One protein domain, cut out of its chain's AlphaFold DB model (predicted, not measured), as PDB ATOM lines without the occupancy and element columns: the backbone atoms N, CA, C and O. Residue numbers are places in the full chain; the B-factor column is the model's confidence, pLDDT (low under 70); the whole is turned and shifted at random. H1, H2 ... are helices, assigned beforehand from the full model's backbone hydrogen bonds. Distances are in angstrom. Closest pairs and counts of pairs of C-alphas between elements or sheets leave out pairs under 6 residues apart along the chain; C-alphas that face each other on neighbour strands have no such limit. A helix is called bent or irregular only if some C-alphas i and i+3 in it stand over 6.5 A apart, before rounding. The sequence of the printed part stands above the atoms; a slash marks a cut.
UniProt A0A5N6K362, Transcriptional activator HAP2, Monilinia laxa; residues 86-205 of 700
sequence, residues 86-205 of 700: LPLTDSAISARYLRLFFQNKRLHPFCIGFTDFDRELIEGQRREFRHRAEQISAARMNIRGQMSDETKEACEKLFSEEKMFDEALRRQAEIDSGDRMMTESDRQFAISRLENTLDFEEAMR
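AT A GLANCE: This is residues 86 to 205 of the 700 residues of the protein "Transcriptional activator HAP2" of Monilinia laxa (UniProt A0A5N6K362). The model is a long helical hairpin, made by H2 and the bent helix H3 running back along it, with residues 141 to 149, the loop of the hairpin and the first residue of H3, sticking out at one end. H5 packs on both H2 and H3a, the two legs of the hairpin near that loop, short H4 packs on the arm H3b farther along, and H1 sits towards the other end of the model, touching no helix. The printed part has 120 residues with five named helices, in the order H1, H2, H3, H4, H5, and no named strand; its class is all helix. It is only just loose, close to compact, with a radius of gyration of the C-alphas of 16.6 A, and the C-alphas span 58 by 29 by 20 A.

HOW THE PARTS SIT: The longest helix, H3, residues 149 to 176, is also the hub, touching three other helices. By its hydrogen bonds it was assigned as one helix, but it is bent: C-alphas 159 and 162 are 7.3 A apart, about 5 A in a regular helix. Its arms, H3a, residues 149 to 159, and H3b, residues 162 to 176, stand at a steep tilt of 53 degrees. H2, residues 119 to 140, forms a helical hairpin with H3a: they run opposite ways at a shallow tilt of 27 degrees. H2 touches H3a with residues 129 to 136 alone, and the closest C-alphas, those of Ala 133 and Phe 159, are 5.5 A apart. H2 and H3b only just touch, with 3 pairs of C-alphas within 8 A, through residues 126 to 130 of H2 and residue 162 of H3b alone. The closest C-alphas there are those of Phe 129 and Glu 162, 5.7 A apart; the two run opposite ways at a shallow tilt of 28 degrees. H5, residues 197 to 205, touches H3a at a steep tilt of 43 degrees, opposite ways, with the C-alphas of Ala 154 and Ala 203 closest at 5.1 A. H5 also touches H2, through residues 132 to 139 of H2 alone; they run the same way at a shallow tilt of 17 degrees, the C-alphas of Ile 136 and Met 204 being closest at 6.7 A. H4, residues 186 to 189, touches H3b, with the C-alphas of Ala 168 and Phe 189 closest at 5.2 A. H1, residues 90 to 101, touches no helix. Every O i to N i+4 pair is within hydrogen-bond range in H1, H2, H3b and H5; in H3a it is 6 of 7, and H4 is too short for such a pair.

IN THESE COORDINATES: H3a measures 14.9 A from C-alpha 149 to C-alpha 159, and H3b 20.9 A from C-alpha 162 to C-alpha 176 at (20.691, 19.961, 6.488); residues 160 and 161 belong to neither arm. H2 measures 31.6 A and ends with C-alpha 140 at (-9.662, -4.110, 11.946). H1 measures 16.2 A and begins with C-alpha 90 at (22.984, 14.595, -7.105). H4 measures 5.6 A, and H5 12.3 A, ending with C-alpha 205 at (-1.391, -11.161, 14.354).

THE WHOLE: The C-alphas farthest apart, those of Pro 87 and Gly 145, are 58.5 A apart. Residues 141 to 149, of which 149 belongs to H3a, stand free; without them the body spans 49 by 29 by 20 A. The link from H1 to H2, residues 102 to 118, is long, and the other three are short. The printed part has no cut. Its mean pLDDT is 86.9, and residues 193 to 196 are under 70.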
ATOM      1  N   LEU A  86      25.820  21.019  -1.076       86.50
ATOM      2  CA  LEU A  86      27.177  20.499  -1.286       86.50
ATOM      3  C   LEU A  86      27.637  20.722  -2.739       86.50
ATOM      4  O   LEU A  86      26.825  20.556  -3.646       86.50
ATOM      5  N   PRO A  87      28.932  20.991  -3.003       90.25
ATOM      6  CA  PRO A  87      29.488  21.117  -4.356       90.25
ATOM      7  C   PRO A  87      29.730  19.737  -5.002       90.25
ATOM      8  O   PRO A  87      30.823  19.431  -5.475       90.25
ATOM      9  N   LEU A  88      28.714  18.876  -4.962       90.44
ATOM     10  CA  LEU A  88      28.715  17.487  -5.424       90.44
ATOM     11  C   LEU A  88      27.491  17.252  -6.317       90.44
ATOM     12  O   LEU A  88      26.455  17.883  -6.114       90.44
ATOM     13  N   THR A  89      27.596  16.341  -7.284       90.25
ATOM     14  CA  THR A  89      26.466  15.911  -8.128       90.25
ATOM     15  C   THR A  89      25.381  15.214  -7.304       90.25
ATOM     16  O   THR A  89      25.655  14.701  -6.222       90.25
ATOM     17  N   ASP A  90      24.148  15.161  -7.813       88.88
ATOM     18  CA  ASP A  90      22.984  14.595  -7.105       88.88
ATOM     19  C   ASP A  90      23.245  13.146  -6.663       88.88
ATOM     20  O   ASP A  90      23.041  12.791  -5.504       88.88
ATOM     21  N   SER A  91      23.824  12.341  -7.560       86.88
ATOM     22  CA  SER A  91      24.236  10.961  -7.288       86.88
ATOM     23  C   SER A  91      25.314  10.856  -6.201       86.88
ATOM     24  O   SER A  91      25.240   9.972  -5.347       86.88
ATOM     25  N   ALA A  92      26.291  11.768  -6.182       89.69
ATOM     26  CA  ALA A  92      27.327  11.812  -5.151       89.69
ATOM     27  C   ALA A  92      26.789  12.307  -3.795       89.69
ATOM     28  O   ALA A  92      27.252  11.846  -2.748       89.69
ATOM     29  N   ILE A  93      25.792  13.204  -3.790       89.06
ATOM     30  CA  ILE A  93      25.080  13.611  -2.572       89.06
ATOM     31  C   ILE A  93      24.263  12.434  -2.028       89.06
ATOM     32  O   ILE A  93      24.453  12.081  -0.867       89.06
ATOM     33  N   SER A  94      23.452  11.770  -2.858       88.31
ATOM     34  CA  SER A  94      22.657  10.595  -2.465       88.31
ATOM     35  C   SER A  94      23.543   9.471  -1.902       88.31
ATOM     36  O   SER A  94      23.331   9.006  -0.780       88.31
ATOM     37  N   ALA A  95      24.649   9.127  -2.577       90.12
ATOM     38  CA  ALA A  95      25.617   8.145  -2.076       90.12
ATOM     39  C   ALA A  95      26.256   8.550  -0.729       90.12
ATOM     40  O   ALA A  95      26.468   7.710   0.155       90.12
ATOM     41  N   ARG A  96      26.545   9.844  -0.532       90.25
ATOM     42  CA  ARG A  96      27.053  10.379   0.741       90.25
ATOM     43  C   ARG A  96      25.991  10.342   1.840       90.25
ATOM     44  O   ARG A  96      26.324  10.012   2.977       90.25
ATOM     45  N   TYR A  97      24.742  10.670   1.529       90.56
ATOM     46  CA  TYR A  97      23.628  10.688   2.476       90.56
ATOM     47  C   TYR A  97      23.246   9.276   2.922       90.56
ATOM     48  O   TYR A  97      23.133   9.045   4.125       90.56
ATOM     49  N   LEU A  98      23.219   8.308   2.003       89.81
ATOM     50  CA  LEU A  98      23.098   6.881   2.312       89.81
ATOM     51  C   LEU A  98      24.209   6.404   3.270       89.81
ATOM     52  O   LEU A  98      23.938   5.735   4.266       89.81
ATOM     53  N   ARG A  99      25.468   6.810   3.036       90.94
ATOM     54  CA  ARG A  99      26.588   6.515   3.953       90.94
ATOM     55  C   ARG A  99      26.420   7.173   5.331       90.94
ATOM     56  O   ARG A  99      26.820   6.572   6.323       90.94
ATOM     57  N   LEU A 100      25.876   8.389   5.414       90.38
ATOM     58  CA  LEU A 100      25.620   9.070   6.693       90.38
ATOM     59  C   LEU A 100      24.446   8.442   7.460       90.38
ATOM     60  O   LEU A 100      24.526   8.323   8.683       90.38
ATOM     61  N   PHE A 101      23.414   7.986   6.749       90.75
ATOM     62  CA  PHE A 101      22.294   7.223   7.297       90.75
ATOM     63  C   PHE A 101      22.778   5.918   7.945       90.75
ATOM     64  O   PHE A 101      22.572   5.727   9.139       90.75
ATOM     65  N   PHE A 102      23.574   5.102   7.241       88.50
ATOM     66  CA  PHE A 102      24.192   3.896   7.825       88.50
ATOM     67  C   PHE A 102      25.195   4.170   8.965       88.50
ATOM     68  O   PHE A 102      25.590   3.247   9.673       88.50
ATOM     69  N   GLN A 103      25.624   5.421   9.164       89.19
ATOM     70  CA  GLN A 103      26.434   5.838  10.316       89.19
ATOM     71  C   GLN A 103      25.595   6.412  11.471       89.19
ATOM     72  O   GLN A 103      26.176   6.943  12.417       89.19
ATOM     73  N   ASN A 104      24.259   6.350  11.398       86.88
ATOM     74  CA  ASN A 104      23.322   6.978  12.341       86.88
ATOM     75  C   ASN A 104      23.566   8.492  12.525       86.88
ATOM     76  O   ASN A 104      23.344   9.048  13.600       86.88
ATOM     77  N   LYS A 105      24.045   9.166  11.468       88.31
ATOM     78  CA  LYS A 105      24.287  10.624  11.407       88.31
ATOM     79  C   LYS A 105      23.206  11.378  10.623       88.31
ATOM     80  O   LYS A 105      23.343  12.577  10.403       88.31
ATOM     81  N   ARG A 106      22.188  10.661  10.147       90.12
ATOM     82  CA  ARG A 106      21.097  11.147   9.301       90.12
ATOM     83  C   ARG A 106      19.853  10.300   9.577       90.12
ATOM     84  O   ARG A 106      20.000   9.108   9.838       90.12
ATOM     85  N   LEU A 107      18.663  10.889   9.505       90.25
ATOM     86  CA  LEU A 107      17.391  10.208   9.789       90.25
ATOM     87  C   LEU A 107      16.897   9.336   8.624       90.25
ATOM     88  O   LEU A 107      16.192   8.357   8.845       90.25
ATOM     89  N   HIS A 108      17.288   9.666   7.391       90.25
ATOM     90  CA  HIS A 108      16.917   8.951   6.166       90.25
ATOM     91  C   HIS A 108      18.031   9.037   5.111       90.25
ATOM     92  O   HIS A 108      18.846   9.960   5.165       90.25
ATOM     93  N   PRO A 109      18.069   8.147   4.103       89.62
ATOM     94  CA  PRO A 109      19.077   8.209   3.042       89.62
ATOM     95  C   PRO A 109      18.817   9.311   1.997       89.62
ATOM     96  O   PRO A 109      19.763   9.767   1.365       89.62
ATOM     97  N   PHE A 110      17.567   9.755   1.830       89.38
ATOM     98  CA  PHE A 110      17.146  10.614   0.710       89.38
ATOM     99  C   PHE A 110      17.710  12.051   0.708       89.38
ATOM    100  O   PHE A 110      18.010  12.642   1.757       89.38
ATOM    101  N   CYS A 111      17.776  12.632  -0.488       83.75
ATOM    102  CA  CYS A 111      17.979  14.048  -0.784       83.75
ATOM    103  C   CYS A 111      16.633  14.790  -0.741       83.75
ATOM    104  O   CYS A 111      15.663  14.339  -1.345       83.75
ATOM    105  N   ILE A 112      16.561  15.927  -0.042       78.31
ATOM    106  CA  ILE A 112      15.310  16.677   0.175       78.31
ATOM    107  C   ILE A 112      15.535  18.164  -0.056       78.31
ATOM    108  O   ILE A 112      16.516  18.719   0.423       78.31
ATOM    109  N   GLY A 113      14.600  18.819  -0.744       72.25
ATOM    110  CA  GLY A 113      14.496  20.282  -0.797       72.25
ATOM    111  C   GLY A 113      15.404  20.989  -1.808       72.25
ATOM    112  O   GLY A 113      15.123  22.134  -2.142       72.25
ATOM    113  N   PHE A 114      16.440  20.324  -2.334       74.38
ATOM    114  CA  PHE A 114      17.365  20.891  -3.336       74.38
ATOM    115  C   PHE A 114      17.447  20.090  -4.653       74.38
ATOM    116  O   PHE A 114      17.931  20.610  -5.652       74.38
ATOM    117  N   THR A 115      16.973  18.838  -4.685       76.12
ATOM    118  CA  THR A 115      16.943  17.977  -5.886       76.12
ATOM    119  C   THR A 115      15.731  17.057  -5.865       76.12
ATOM    120  O   THR A 115      15.404  16.512  -4.813       76.12
ATOM    121  N   ASP A 116      15.176  16.761  -7.038       78.62
ATOM    122  CA  ASP A 116      14.103  15.769  -7.213       78.62
ATOM    123  C   ASP A 116      14.597  14.317  -7.343       78.62
ATOM    124  O   ASP A 116      13.799  13.414  -7.576       78.62
ATOM    125  N   PHE A 117      15.903  14.080  -7.171       83.62
ATOM    126  CA  PHE A 117      16.568  12.794  -7.413       83.62
ATOM    127  C   PHE A 117      15.905  11.603  -6.695       83.62
ATOM    128  O   PHE A 117      15.711  10.556  -7.302       83.62
ATOM    129  N   ASP A 118      15.500  11.781  -5.434       85.56
ATOM    130  CA  ASP A 118      14.853  10.738  -4.625       85.56
ATOM    131  C   ASP A 118      13.315  10.897  -4.543       85.56
ATOM    132  O   ASP A 118      12.661  10.205  -3.761       85.56
ATOM    133  N   ARG A 119      12.699  11.789  -5.342       87.75
ATOM    134  CA  ARG A 119      11.256  12.114  -5.263       87.75
ATOM    135  C   ARG A 119      10.367  10.879  -5.456       87.75
ATOM    136  O   ARG A 119       9.416  10.683  -4.702       87.75
ATOM    137  N   GLU A 120      10.681  10.039  -6.442       88.69
ATOM    138  CA  GLU A 120       9.926   8.807  -6.722       88.69
ATOM    139  C   GLU A 120      10.084   7.752  -5.620       88.69
ATOM    140  O   GLU A 120       9.133   7.022  -5.334       88.69
ATOM    141  N   LEU A 121      11.252   7.695  -4.969       88.88
ATOM    142  CA  LEU A 121      11.515   6.788  -3.849       88.88
ATOM    143  C   LEU A 121      10.727   7.215  -2.606       88.88
ATOM    144  O   LEU A 121      10.063   6.383  -1.992       88.88
ATOM    145  N   ILE A 122      10.723   8.514  -2.291       90.00
ATOM    146  CA  ILE A 122       9.936   9.095  -1.193       90.00
ATOM    147  C   ILE A 122       8.436   8.808  -1.387       90.00
ATOM    148  O   ILE A 122       7.767   8.351  -0.460       90.00
ATOM    149  N   GLU A 123       7.899   9.017  -2.593       90.81
ATOM    150  CA  GLU A 123       6.482   8.744  -2.881       90.81
ATOM    151  C   GLU A 123       6.178   7.238  -3.019       90.81
ATOM    152  O   GLU A 123       5.050   6.798  -2.790       90.81
ATOM    153  N   GLY A 124       7.170   6.411  -3.360       90.25
ATOM    154  CA  GLY A 124       7.101   4.956  -3.206       90.25
ATOM    155  C   GLY A 124       6.897   4.555  -1.746       90.25
ATOM    156  O   GLY A 124       5.934   3.855  -1.436       90.25
ATOM    157  N   GLN A 125       7.735   5.080  -0.850       89.56
ATOM    158  CA  GLN A 125       7.691   4.780   0.581       89.56
ATOM    159  C   GLN A 125       6.363   5.204   1.227       89.56
ATOM    160  O   GLN A 125       5.743   4.423   1.949       89.56
ATOM    161  N   ARG A 126       5.863   6.410   0.914       90.62
ATOM    162  CA  ARG A 126       4.546   6.877   1.393       90.62
ATOM    163  C   ARG A 126       3.396   5.980   0.946       90.62
ATOM    164  O   ARG A 126       2.510   5.681   1.744       90.62
ATOM    165  N   ARG A 127       3.405   5.531  -0.314       91.25
ATOM    166  CA  ARG A 127       2.399   4.584  -0.819       91.25
ATOM    167  C   ARG A 127       2.456   3.246  -0.084       91.25
ATOM    168  O   ARG A 127       1.402   2.670   0.157       91.25
ATOM    169  N   GLU A 128       3.639   2.777   0.306       90.19
ATOM    170  CA  GLU A 128       3.776   1.561   1.113       90.19
ATOM    171  C   GLU A 128       3.174   1.729   2.519       90.19
ATOM    172  O   GLU A 128       2.372   0.894   2.933       90.19
ATOM    173  N   PHE A 129       3.473   2.832   3.220       90.00
ATOM    174  CA  PHE A 129       2.869   3.127   4.528       90.00
ATOM    175  C   PHE A 129       1.341   3.251   4.443       90.00
ATOM    176  O   PHE A 129       0.628   2.647   5.246       90.00
ATOM    177  N   ARG A 130       0.818   3.962   3.431       90.25
ATOM    178  CA  ARG A 130      -0.630   4.023   3.164       90.25
ATOM    179  C   ARG A 130      -1.221   2.640   2.917       90.25
ATOM    180  O   ARG A 130      -2.245   2.313   3.504       90.25
ATOM    181  N   HIS A 131      -0.557   1.802   2.125       91.06
ATOM    182  CA  HIS A 131      -1.039   0.455   1.843       91.06
ATOM    183  C   HIS A 131      -1.057  -0.441   3.094       91.06
ATOM    184  O   HIS A 131      -2.038  -1.149   3.327       91.06
ATOM    185  N   ARG A 132      -0.027  -0.372   3.952       89.31
ATOM    186  CA  ARG A 132      -0.019  -1.053   5.261       89.31
ATOM    187  C   ARG A 132      -1.168  -0.570   6.151       89.31
ATOM    188  O   ARG A 132      -1.895  -1.390   6.710       89.31
ATOM    189  N   ALA A 133      -1.382   0.744   6.235       90.50
ATOM    190  CA  ALA A 133      -2.493   1.335   6.978       90.50
ATOM    191  C   ALA A 133      -3.870   0.892   6.437       90.50
ATOM    192  O   ALA A 133      -4.763   0.569   7.221       90.50
ATOM    193  N   GLU A 134      -4.049   0.812   5.117       92.69
ATOM    194  CA  GLU A 134      -5.266   0.289   4.481       92.69
ATOM    195  C   GLU A 134      -5.517  -1.181   4.840       92.69
ATOM    196  O   GLU A 134      -6.638  -1.527   5.218       92.69
ATOM    197  N   GLN A 135      -4.485  -2.035   4.789       92.50
ATOM    198  CA  GLN A 135      -4.594  -3.448   5.172       92.50
ATOM    199  C   GLN A 135      -4.989  -3.607   6.649       92.50
ATOM    200  O   GLN A 135      -5.935  -4.337   6.952       92.50
ATOM    201  N   ILE A 136      -4.344  -2.867   7.559       91.88
ATOM    202  CA  ILE A 136      -4.682  -2.846   8.993       91.88
ATOM    203  C   ILE A 136      -6.110  -2.339   9.220       91.88
ATOM    204  O   ILE A 136      -6.855  -2.925  10.002       91.88
ATOM    205  N   SER A 137      -6.526  -1.282   8.516       90.75
ATOM    206  CA  SER A 137      -7.889  -0.744   8.593       90.75
ATOM    207  C   SER A 137      -8.931  -1.768   8.127       90.75
ATOM    208  O   SER A 137      -9.923  -2.000   8.818       90.75
ATOM    209  N   ALA A 138      -8.684  -2.450   7.005       91.19
ATOM    210  CA  ALA A 138      -9.562  -3.497   6.489       91.19
ATOM    211  C   ALA A 138      -9.634  -4.715   7.428       91.19
ATOM    212  O   ALA A 138     -10.724  -5.225   7.688       91.19
ATOM    213  N   ALA A 139      -8.498  -5.153   7.981       89.06
ATOM    214  CA  ALA A 139      -8.443  -6.244   8.950       89.06
ATOM    215  C   ALA A 139      -9.213  -5.884  10.233       89.06
ATOM    216  O   ALA A 139     -10.075  -6.651  10.671       89.06
ATOM    217  N   ARG A 140      -8.987  -4.674  10.766       88.00
ATOM    218  CA  ARG A 140      -9.662  -4.110  11.946       88.00
ATOM    219  C   ARG A 140     -11.188  -4.103  11.821       88.00
ATOM    220  O   ARG A 140     -11.855  -4.371  12.813       88.00
ATOM    221  N   MET A 141     -11.751  -3.846  10.638       87.19
ATOM    222  CA  MET A 141     -13.213  -3.835  10.428       87.19
ATOM    223  C   MET A 141     -13.890  -5.205  10.628       87.19
ATOM    224  O   MET A 141     -15.116  -5.272  10.700       87.19
ATOM    225  N   ASN A 142     -13.124  -6.296  10.733       86.12
ATOM    226  CA  ASN A 142     -13.660  -7.621  11.061       86.12
ATOM    227  C   ASN A 142     -13.817  -7.857  12.575       86.12
ATOM    228  O   ASN A 142     -14.509  -8.801  12.963       86.12
ATOM    229  N   ILE A 143     -13.212  -7.009  13.415       84.69
ATOM    230  CA  ILE A 143     -13.426  -6.985  14.866       84.69
ATOM    231  C   ILE A 143     -14.820  -6.391  15.117       84.69
ATOM    232  O   ILE A 143     -15.126  -5.286  14.671       84.69
ATOM    233  N   ARG A 144     -15.690  -7.145  15.793       80.00
ATOM    234  CA  ARG A 144     -17.078  -6.758  16.101       80.00
ATOM    235  C   ARG A 144     -17.227  -6.172  17.500       80.00
ATOM    236  O   ARG A 144     -18.175  -5.424  17.738       80.00
ATOM    237  N   GLY A 145     -16.356  -6.574  18.420       77.31
ATOM    238  CA  GLY A 145     -16.305  -6.089  19.790       77.31
ATOM    239  C   GLY A 145     -15.468  -4.821  19.941       77.31
ATOM    240  O   GLY A 145     -15.118  -4.137  18.977       77.31
ATOM    241  N   GLN A 146     -15.145  -4.495  21.191       80.94
ATOM    242  CA  GLN A 146     -14.133  -3.487  21.486       80.94
ATOM    243  C   GLN A 146     -12.745  -4.113  21.320       80.94
ATOM    244  O   GLN A 146     -12.469  -5.180  21.862       80.94
ATOM    245  N   MET A 147     -11.867  -3.433  20.581       82.44
ATOM    246  CA  MET A 147     -10.451  -3.798  20.507       82.44
ATOM    247  C   MET A 147      -9.804  -3.694  21.888       82.44
ATOM    248  O   MET A 147     -10.057  -2.722  22.601       82.44
ATOM    249  N   SER A 148      -8.917  -4.634  22.223       85.19
ATOM    250  CA  SER A 148      -8.017  -4.467  23.366       85.19
ATOM    251  C   SER A 148      -7.081  -3.274  23.148       85.19
ATOM    252  O   SER A 148      -6.748  -2.930  22.007       85.19
ATOM    253  N   ASP A 149      -6.619  -2.666  24.242       87.19
ATOM    254  CA  ASP A 149      -5.684  -1.540  24.175       87.19
ATOM    255  C   ASP A 149      -4.366  -1.932  23.482       87.19
ATOM    256  O   ASP A 149      -3.866  -1.168  22.663       87.19
ATOM    257  N   GLU A 150      -3.872  -3.160  23.676       86.25
ATOM    258  CA  GLU A 150      -2.681  -3.685  22.982       86.25
ATOM    259  C   GLU A 150      -2.859  -3.781  21.454       86.25
ATOM    260  O   GLU A 150      -1.949  -3.451  20.688       86.25
ATOM    261  N   THR A 151      -4.029  -4.239  20.985       85.88
ATOM    262  CA  THR A 151      -4.345  -4.289  19.549       85.88
ATOM    263  C   THR A 151      -4.539  -2.878  19.003       85.88
ATOM    264  O   THR A 151      -4.171  -2.601  17.863       85.88
ATOM    265  N   LYS A 152      -5.082  -1.961  19.809       89.19
ATOM    266  CA  LYS A 152      -5.280  -0.560  19.441       89.19
ATOM    267  C   LYS A 152      -3.957   0.191  19.302       89.19
ATOM    268  O   LYS A 152      -3.757   0.822  18.271       89.19
ATOM    269  N   GLU A 153      -3.051   0.067  20.267       90.06
ATOM    270  CA  GLU A 153      -1.716   0.674  20.234       90.06
ATOM    271  C   GLU A 153      -0.908   0.185  19.020       90.06
ATOM    272  O   GLU A 153      -0.352   0.996  18.276       90.06
ATOM    273  N   ALA A 154      -0.929  -1.125  18.743       88.12
ATOM    274  CA  ALA A 154      -0.275  -1.699  17.566       88.12
ATOM    275  C   ALA A 154      -0.841  -1.138  16.241       88.12
ATOM    276  O   ALA A 154      -0.078  -0.795  15.337       88.12
ATOM    277  N   CYS A 155      -2.167  -0.981  16.135       89.44
ATOM    278  CA  CYS A 155      -2.794  -0.309  14.990       89.44
ATOM    279  C   CYS A 155      -2.381   1.171  14.883       89.44
ATOM    280  O   CYS A 155      -2.057   1.652  13.798       89.44
ATOM    281  N   GLU A 156      -2.424   1.911  15.996       90.38
ATOM    282  CA  GLU A 156      -2.159   3.356  16.042       90.38
ATOM    283  C   GLU A 156      -0.709   3.692  15.678       90.38
ATOM    284  O   GLU A 156      -0.481   4.661  14.949       90.38
ATOM    285  N   LYS A 157       0.252   2.843  16.070       87.69
ATOM    286  CA  LYS A 157       1.650   2.922  15.625       87.69
ATOM    287  C   LYS A 157       1.743   2.931  14.095       87.69
ATOM    288  O   LYS A 157       2.306   3.870  13.533       87.69
ATOM    289  N   LEU A 158       1.109   1.968  13.421       88.38
ATOM    290  CA  LEU A 158       1.122   1.850  11.955       88.38
ATOM    291  C   LEU A 158       0.384   3.006  11.260       88.38
ATOM    292  O   LEU A 158       0.892   3.580  10.301       88.38
ATOM    293  N   PHE A 159      -0.763   3.447  11.792       89.00
ATOM    294  CA  PHE A 159      -1.461   4.640  11.284       89.00
ATOM    295  C   PHE A 159      -0.654   5.944  11.429       89.00
ATOM    296  O   PHE A 159      -0.986   6.949  10.794       89.00
ATOM    297  N   SER A 160       0.385   5.954  12.267       89.75
ATOM    298  CA  SER A 160       1.276   7.100  12.440       89.75
ATOM    299  C   SER A 160       2.541   7.055  11.572       89.75
ATOM    300  O   SER A 160       3.208   8.083  11.472       89.75
ATOM    301  N   GLU A 161       2.851   5.945  10.888       89.62
ATOM    302  CA  GLU A 161       4.100   5.778  10.117       89.62
ATOM    303  C   GLU A 161       4.304   6.849   9.042       89.62
ATOM    304  O   GLU A 161       5.362   7.471   9.012       89.62
ATOM    305  N   GLU A 162       3.294   7.141   8.213       90.56
ATOM    306  CA  GLU A 162       3.402   8.178   7.169       90.56
ATOM    307  C   GLU A 162       3.680   9.568   7.777       90.56
ATOM    308  O   GLU A 162       4.496  10.330   7.260       90.56
ATOM    309  N   LYS A 163       3.082   9.874   8.938       90.62
ATOM    310  CA  LYS A 163       3.312  11.138   9.659       90.62
ATOM    311  C   LYS A 163       4.688  11.187  10.319       90.62
ATOM    312  O   LYS A 163       5.323  12.237  10.312       90.62
ATOM    313  N   MET A 164       5.154  10.073  10.889       89.88
ATOM    314  CA  MET A 164       6.504   9.965  11.454       89.88
ATOM    315  C   MET A 164       7.570  10.065  10.361       89.88
ATOM    316  O   MET A 164       8.603  10.693  10.580       89.88
ATOM    317  N   PHE A 165       7.301   9.507   9.180       91.81
ATOM    318  CA  PHE A 165       8.140   9.644   7.997       91.81
ATOM    319  C   PHE A 165       8.209  11.101   7.532       91.81
ATOM    320  O   PHE A 165       9.306  11.645   7.443       91.81
ATOM    321  N   ASP A 166       7.074  11.775   7.327       90.94
ATOM    322  CA  ASP A 166       7.057  13.193   6.940       90.94
ATOM    323  C   ASP A 166       7.735  14.099   7.989       90.94
ATOM    324  O   ASP A 166       8.466  15.026   7.632       90.94
ATOM    325  N   GLU A 167       7.583  13.798   9.282       92.19
ATOM    326  CA  GLU A 167       8.306  14.476  10.363       92.19
ATOM    327  C   GLU A 167       9.821  14.193  10.315       92.19
ATOM    328  O   GLU A 167      10.617  15.100  10.556       92.19
ATOM    329  N   ALA A 168      10.251  12.984   9.936       91.62
ATOM    330  CA  ALA A 168      11.662  12.656   9.714       91.62
ATOM    331  C   ALA A 168      12.265  13.455   8.549       91.62
ATOM    332  O   ALA A 168      13.358  14.012   8.686       91.62
ATOM    333  N   LEU A 169      11.537  13.548   7.427       91.25
ATOM    334  CA  LEU A 169      11.907  14.365   6.265       91.25
ATOM    335  C   LEU A 169      12.053  15.843   6.669       91.25
ATOM    336  O   LEU A 169      13.060  16.486   6.364       91.25
ATOM    337  N   ARG A 170      11.068  16.372   7.410       91.12
ATOM    338  CA  ARG A 170      11.039  17.759   7.900       91.12
ATOM    339  C   ARG A 170      12.213  18.054   8.837       91.12
ATOM    340  O   ARG A 170      12.930  19.029   8.630       91.12
ATOM    341  N   ARG A 171      12.445  17.199   9.838       90.69
ATOM    342  CA  ARG A 171      13.545  17.340  10.808       90.69
ATOM    343  C   ARG A 171      14.914  17.260  10.149       90.69
ATOM    344  O   ARG A 171      15.808  18.013  10.521       90.69
ATOM    345  N   GLN A 172      15.097  16.378   9.169       90.06
ATOM    346  CA  GLN A 172      16.368  16.298   8.454       90.06
ATOM    347  C   GLN A 172      16.614  17.529   7.577       90.06
ATOM    348  O   GLN A 172      17.763  17.942   7.462       90.06
ATOM    349  N   ALA A 173      15.573  18.149   7.011       86.75
ATOM    350  CA  ALA A 173      15.720  19.410   6.286       86.75
ATOM    351  C   ALA A 173      16.232  20.548   7.197       86.75
ATOM    352  O   ALA A 173      17.139  21.266   6.789       86.75
ATOM    353  N   GLU A 174      15.743  20.650   8.444       87.69
ATOM    354  CA  GLU A 174      16.250  21.599   9.468       87.69
ATOM    355  C   GLU A 174      17.703  21.313   9.904       87.69
ATOM    356  O   GLU A 174      18.430  22.204  10.350       87.69
ATOM    357  N   ILE A 175      18.126  20.047   9.837       87.75
ATOM    358  CA  ILE A 175      19.500  19.631  10.155       87.75
ATOM    359  C   ILE A 175      20.431  19.913   8.962       87.75
ATOM    360  O   ILE A 175      21.574  20.325   9.157       87.75
ATOM    361  N   ASP A 176      19.946  19.723   7.732       82.69
ATOM    362  CA  ASP A 176      20.691  19.961   6.488       82.69
ATOM    363  C   ASP A 176      20.849  21.456   6.164       82.69
ATOM    364  O   ASP A 176      21.880  21.846   5.613       82.69
ATOM    365  N   SER A 177      19.869  22.296   6.521       79.19
ATOM    366  CA  SER A 177      19.969  23.763   6.438       79.19
ATOM    367  C   SER A 177      20.968  24.348   7.441       79.19
ATOM    368  O   SER A 177      21.485  25.447   7.235       79.19
ATOM    369  N   GLY A 178      21.261  23.610   8.518       79.75
ATOM    370  CA  GLY A 178      22.077  24.072   9.637       79.75
ATOM    371  C   GLY A 178      21.309  24.889  10.679       79.75
ATOM    372  O   GLY A 178      21.948  25.449  11.570       79.75
ATOM    373  N   ASP A 179      19.970  24.936  10.615       83.38
ATOM    374  CA  ASP A 179      19.139  25.638  11.607       83.38
ATOM    375  C   ASP A 179      19.305  25.041  13.014       83.38
ATOM    376  O   ASP A 179      19.213  25.752  14.019       83.38
ATOM    377  N   ARG A 180      19.575  23.729  13.105       87.75
ATOM    378  CA  ARG A 180      19.856  23.040  14.373       87.75
ATOM    379  C   ARG A 180      20.680  21.762  14.214       87.75
ATOM    380  O   ARG A 180      20.747  21.150  13.155       87.75
ATOM    381  N   MET A 181      21.250  21.307  15.328       88.44
ATOM    382  CA  MET A 181      21.908  20.001  15.424       88.44
ATOM    383  C   MET A 181      20.893  18.868  15.653       88.44
ATOM    384  O   MET A 181      19.843  19.068  16.271       88.44
ATOM    385  N   MET A 182      21.243  17.658  15.208       90.75
ATOM    386  CA  MET A 182      20.475  16.437  15.480       90.75
ATOM    387  C   MET A 182      20.546  16.057  16.968       90.75
ATOM    388  O   MET A 182      21.631  15.946  17.540       90.75
ATOM    389  N   THR A 183      19.387  15.818  17.576       92.00
ATOM    390  CA  THR A 183      19.207  15.431  18.983       92.00
ATOM    391  C   THR A 183      18.871  13.943  19.126       92.00
ATOM    392  O   THR A 183      18.548  13.269  18.149       92.00
ATOM    393  N   GLU A 184      18.876  13.416  20.356       89.25
ATOM    394  CA  GLU A 184      18.408  12.045  20.617       89.25
ATOM    395  C   GLU A 184      16.917  11.862  20.274       89.25
ATOM    396  O   GLU A 184      16.521  10.801  19.799       89.25
ATOM    397  N   SER A 185      16.099  12.916  20.432       90.44
ATOM    398  CA  SER A 185      14.677  12.875  20.057       90.44
ATOM    399  C   SER A 185      14.478  12.680  18.552       90.44
ATOM    400  O   SER A 185      13.551  11.995  18.137       90.44
ATOM    401  N   ASP A 186      15.378  13.219  17.722       91.00
ATOM    402  CA  ASP A 186      15.292  13.078  16.268       91.00
ATOM    403  C   ASP A 186      15.521  11.626  15.830       91.00
ATOM    404  O   ASP A 186      14.853  11.147  14.917       91.00
ATOM    405  N   ARG A 187      16.388  10.878  16.529       88.06
ATOM    406  CA  ARG A 187      16.663   9.458  16.232       88.06
ATOM    407  C   ARG A 187      15.466   8.529  16.455       88.06
ATOM    408  O   ARG A 187      15.507   7.371  16.040       88.06
ATOM    409  N   GLN A 188      14.404   8.994  17.109       86.69
ATOM    410  CA  GLN A 188      13.144   8.252  17.199       86.69
ATOM    411  C   GLN A 188      12.424   8.194  15.840       86.69
ATOM    412  O   GLN A 188      11.770   7.201  15.553       86.69
ATOM    413  N   PHE A 189      12.645   9.191  14.976       88.69
ATOM    414  CA  PHE A 189      12.055   9.316  13.639       88.69
ATOM    415  C   PHE A 189      12.938   8.729  12.521       88.69
ATOM    416  O   PHE A 189      12.642   8.899  11.344       88.69
ATOM    417  N   ALA A 190      14.049   8.060  12.845       86.38
ATOM    418  CA  ALA A 190      14.917   7.472  11.826       86.38
ATOM    419  C   ALA A 190      14.183   6.370  11.037       86.38
ATOM    420  O   ALA A 190      13.578   5.484  11.634       86.38
ATOM    421  N   ILE A 191      14.280   6.380   9.702       82.88
ATOM    422  CA  ILE A 191      13.530   5.468   8.816       82.88
ATOM    423  C   ILE A 191      13.779   3.988   9.121       82.88
ATOM    424  O   ILE A 191      12.859   3.183   9.030       82.88
ATOM    425  N   SER A 192      14.979   3.624   9.577       75.69
ATOM    426  CA  SER A 192      15.296   2.255  10.003       75.69
ATOM    427  C   SER A 192      14.442   1.743  11.176       75.69
ATOM    428  O   SER A 192      14.457   0.548  11.455       75.69
ATOM    429  N   ARG A 193      13.695   2.624  11.860       63.03
ATOM    430  CA  ARG A 193      12.678   2.290  12.873       63.03
ATOM    431  C   ARG A 193      11.237   2.307  12.342       63.03
ATOM    432  O   ARG A 193      10.351   1.847  13.049       63.03
ATOM    433  N   LEU A 194      11.012   2.824  11.131       64.19
ATOM    434  CA  LEU A 194       9.715   2.889  10.434       64.19
ATOM    435  C   LEU A 194       9.552   1.753   9.400       64.19
ATOM    436  O   LEU A 194       8.445   1.363   9.042       64.19
ATOM    437  N   GLU A 195      10.657   1.189   8.909       64.44
ATOM    438  CA  GLU A 195      10.682   0.058   7.964       64.44
ATOM    439  C   GLU A 195      10.634  -1.319   8.656       64.44
ATOM    440  O   GLU A 195      11.117  -2.320   8.125       64.44
ATOM    441  N   ASN A 196      10.064  -1.402   9.859       69.12
ATOM    442  CA  ASN A 196      10.033  -2.647  10.617       69.12
ATOM    443  C   ASN A 196       8.830  -3.519  10.215       69.12
ATOM    444  O   ASN A 196       7.745  -3.401  10.779       69.12
ATOM    445  N   THR A 197       9.028  -4.447   9.275       72.38
ATOM    446  CA  THR A 197       7.981  -5.401   8.853       72.38
ATOM    447  C   THR A 197       7.420  -6.228  10.014       72.38
ATOM    448  O   THR A 197       6.260  -6.628   9.967       72.38
ATOM    449  N   LEU A 198       8.202  -6.425  11.084       79.12
ATOM    450  CA  LEU A 198       7.761  -7.121  12.294       79.12
ATOM    451  C   LEU A 198       6.626  -6.379  13.016       79.12
ATOM    452  O   LEU A 198       5.746  -7.038  13.554       79.12
ATOM    453  N   ASP A 199       6.605  -5.041  12.995       83.50
ATOM    454  CA  ASP A 199       5.529  -4.251  13.615       83.50
ATOM    455  C   ASP A 199       4.199  -4.441  12.869       83.50
ATOM    456  O   ASP A 199       3.140  -4.578  13.484       83.50
ATOM    457  N   PHE A 200       4.260  -4.515  11.535       87.38
ATOM    458  CA  PHE A 200       3.105  -4.821  10.694       87.38
ATOM    459  C   PHE A 200       2.594  -6.253  10.925       87.38
ATOM    460  O   PHE A 200       1.399  -6.459  11.151       87.38
ATOM    461  N   GLU A 201       3.494  -7.241  10.925       87.75
ATOM    462  CA  GLU A 201       3.159  -8.643  11.198       87.75
ATOM    463  C   GLU A 201       2.610  -8.851  12.620       87.75
ATOM    464  O   GLU A 201       1.695  -9.653  12.816       87.75
ATOM    465  N   GLU A 202       3.134  -8.136  13.618       88.81
ATOM    466  CA  GLU A 202       2.640  -8.181  14.996       88.81
ATOM    467  C   GLU A 202       1.229  -7.593  15.107       88.81
ATOM    468  O   GLU A 202       0.356  -8.218  15.713       88.81
ATOM    469  N   ALA A 203       0.972  -6.432  14.495       88.81
ATOM    470  CA  ALA A 203      -0.355  -5.822  14.511       88.81
ATOM    471  C   ALA A 203      -1.399  -6.700  13.803       88.81
ATOM    472  O   ALA A 203      -2.471  -6.937  14.361       88.81
ATOM    473  N   MET A 204      -1.071  -7.250  12.625       90.62
ATOM    474  CA  MET A 204      -1.933  -8.209  11.922       90.62
ATOM    475  C   MET A 204      -2.237  -9.436  12.792       90.62
ATOM    476  O   MET A 204      -3.402  -9.794  12.957       90.62
ATOM    477  N   ARG A 205      -1.222 -10.020  13.440       88.75
ATOM    478  CA  ARG A 205      -1.391 -11.161  14.354       88.75
ATOM    479  C   ARG A 205      -2.288 -10.825  15.552       88.75
ATOM    480  O   ARG A 205      -3.148 -11.628  15.902       88.75
TER     481      ARG A 205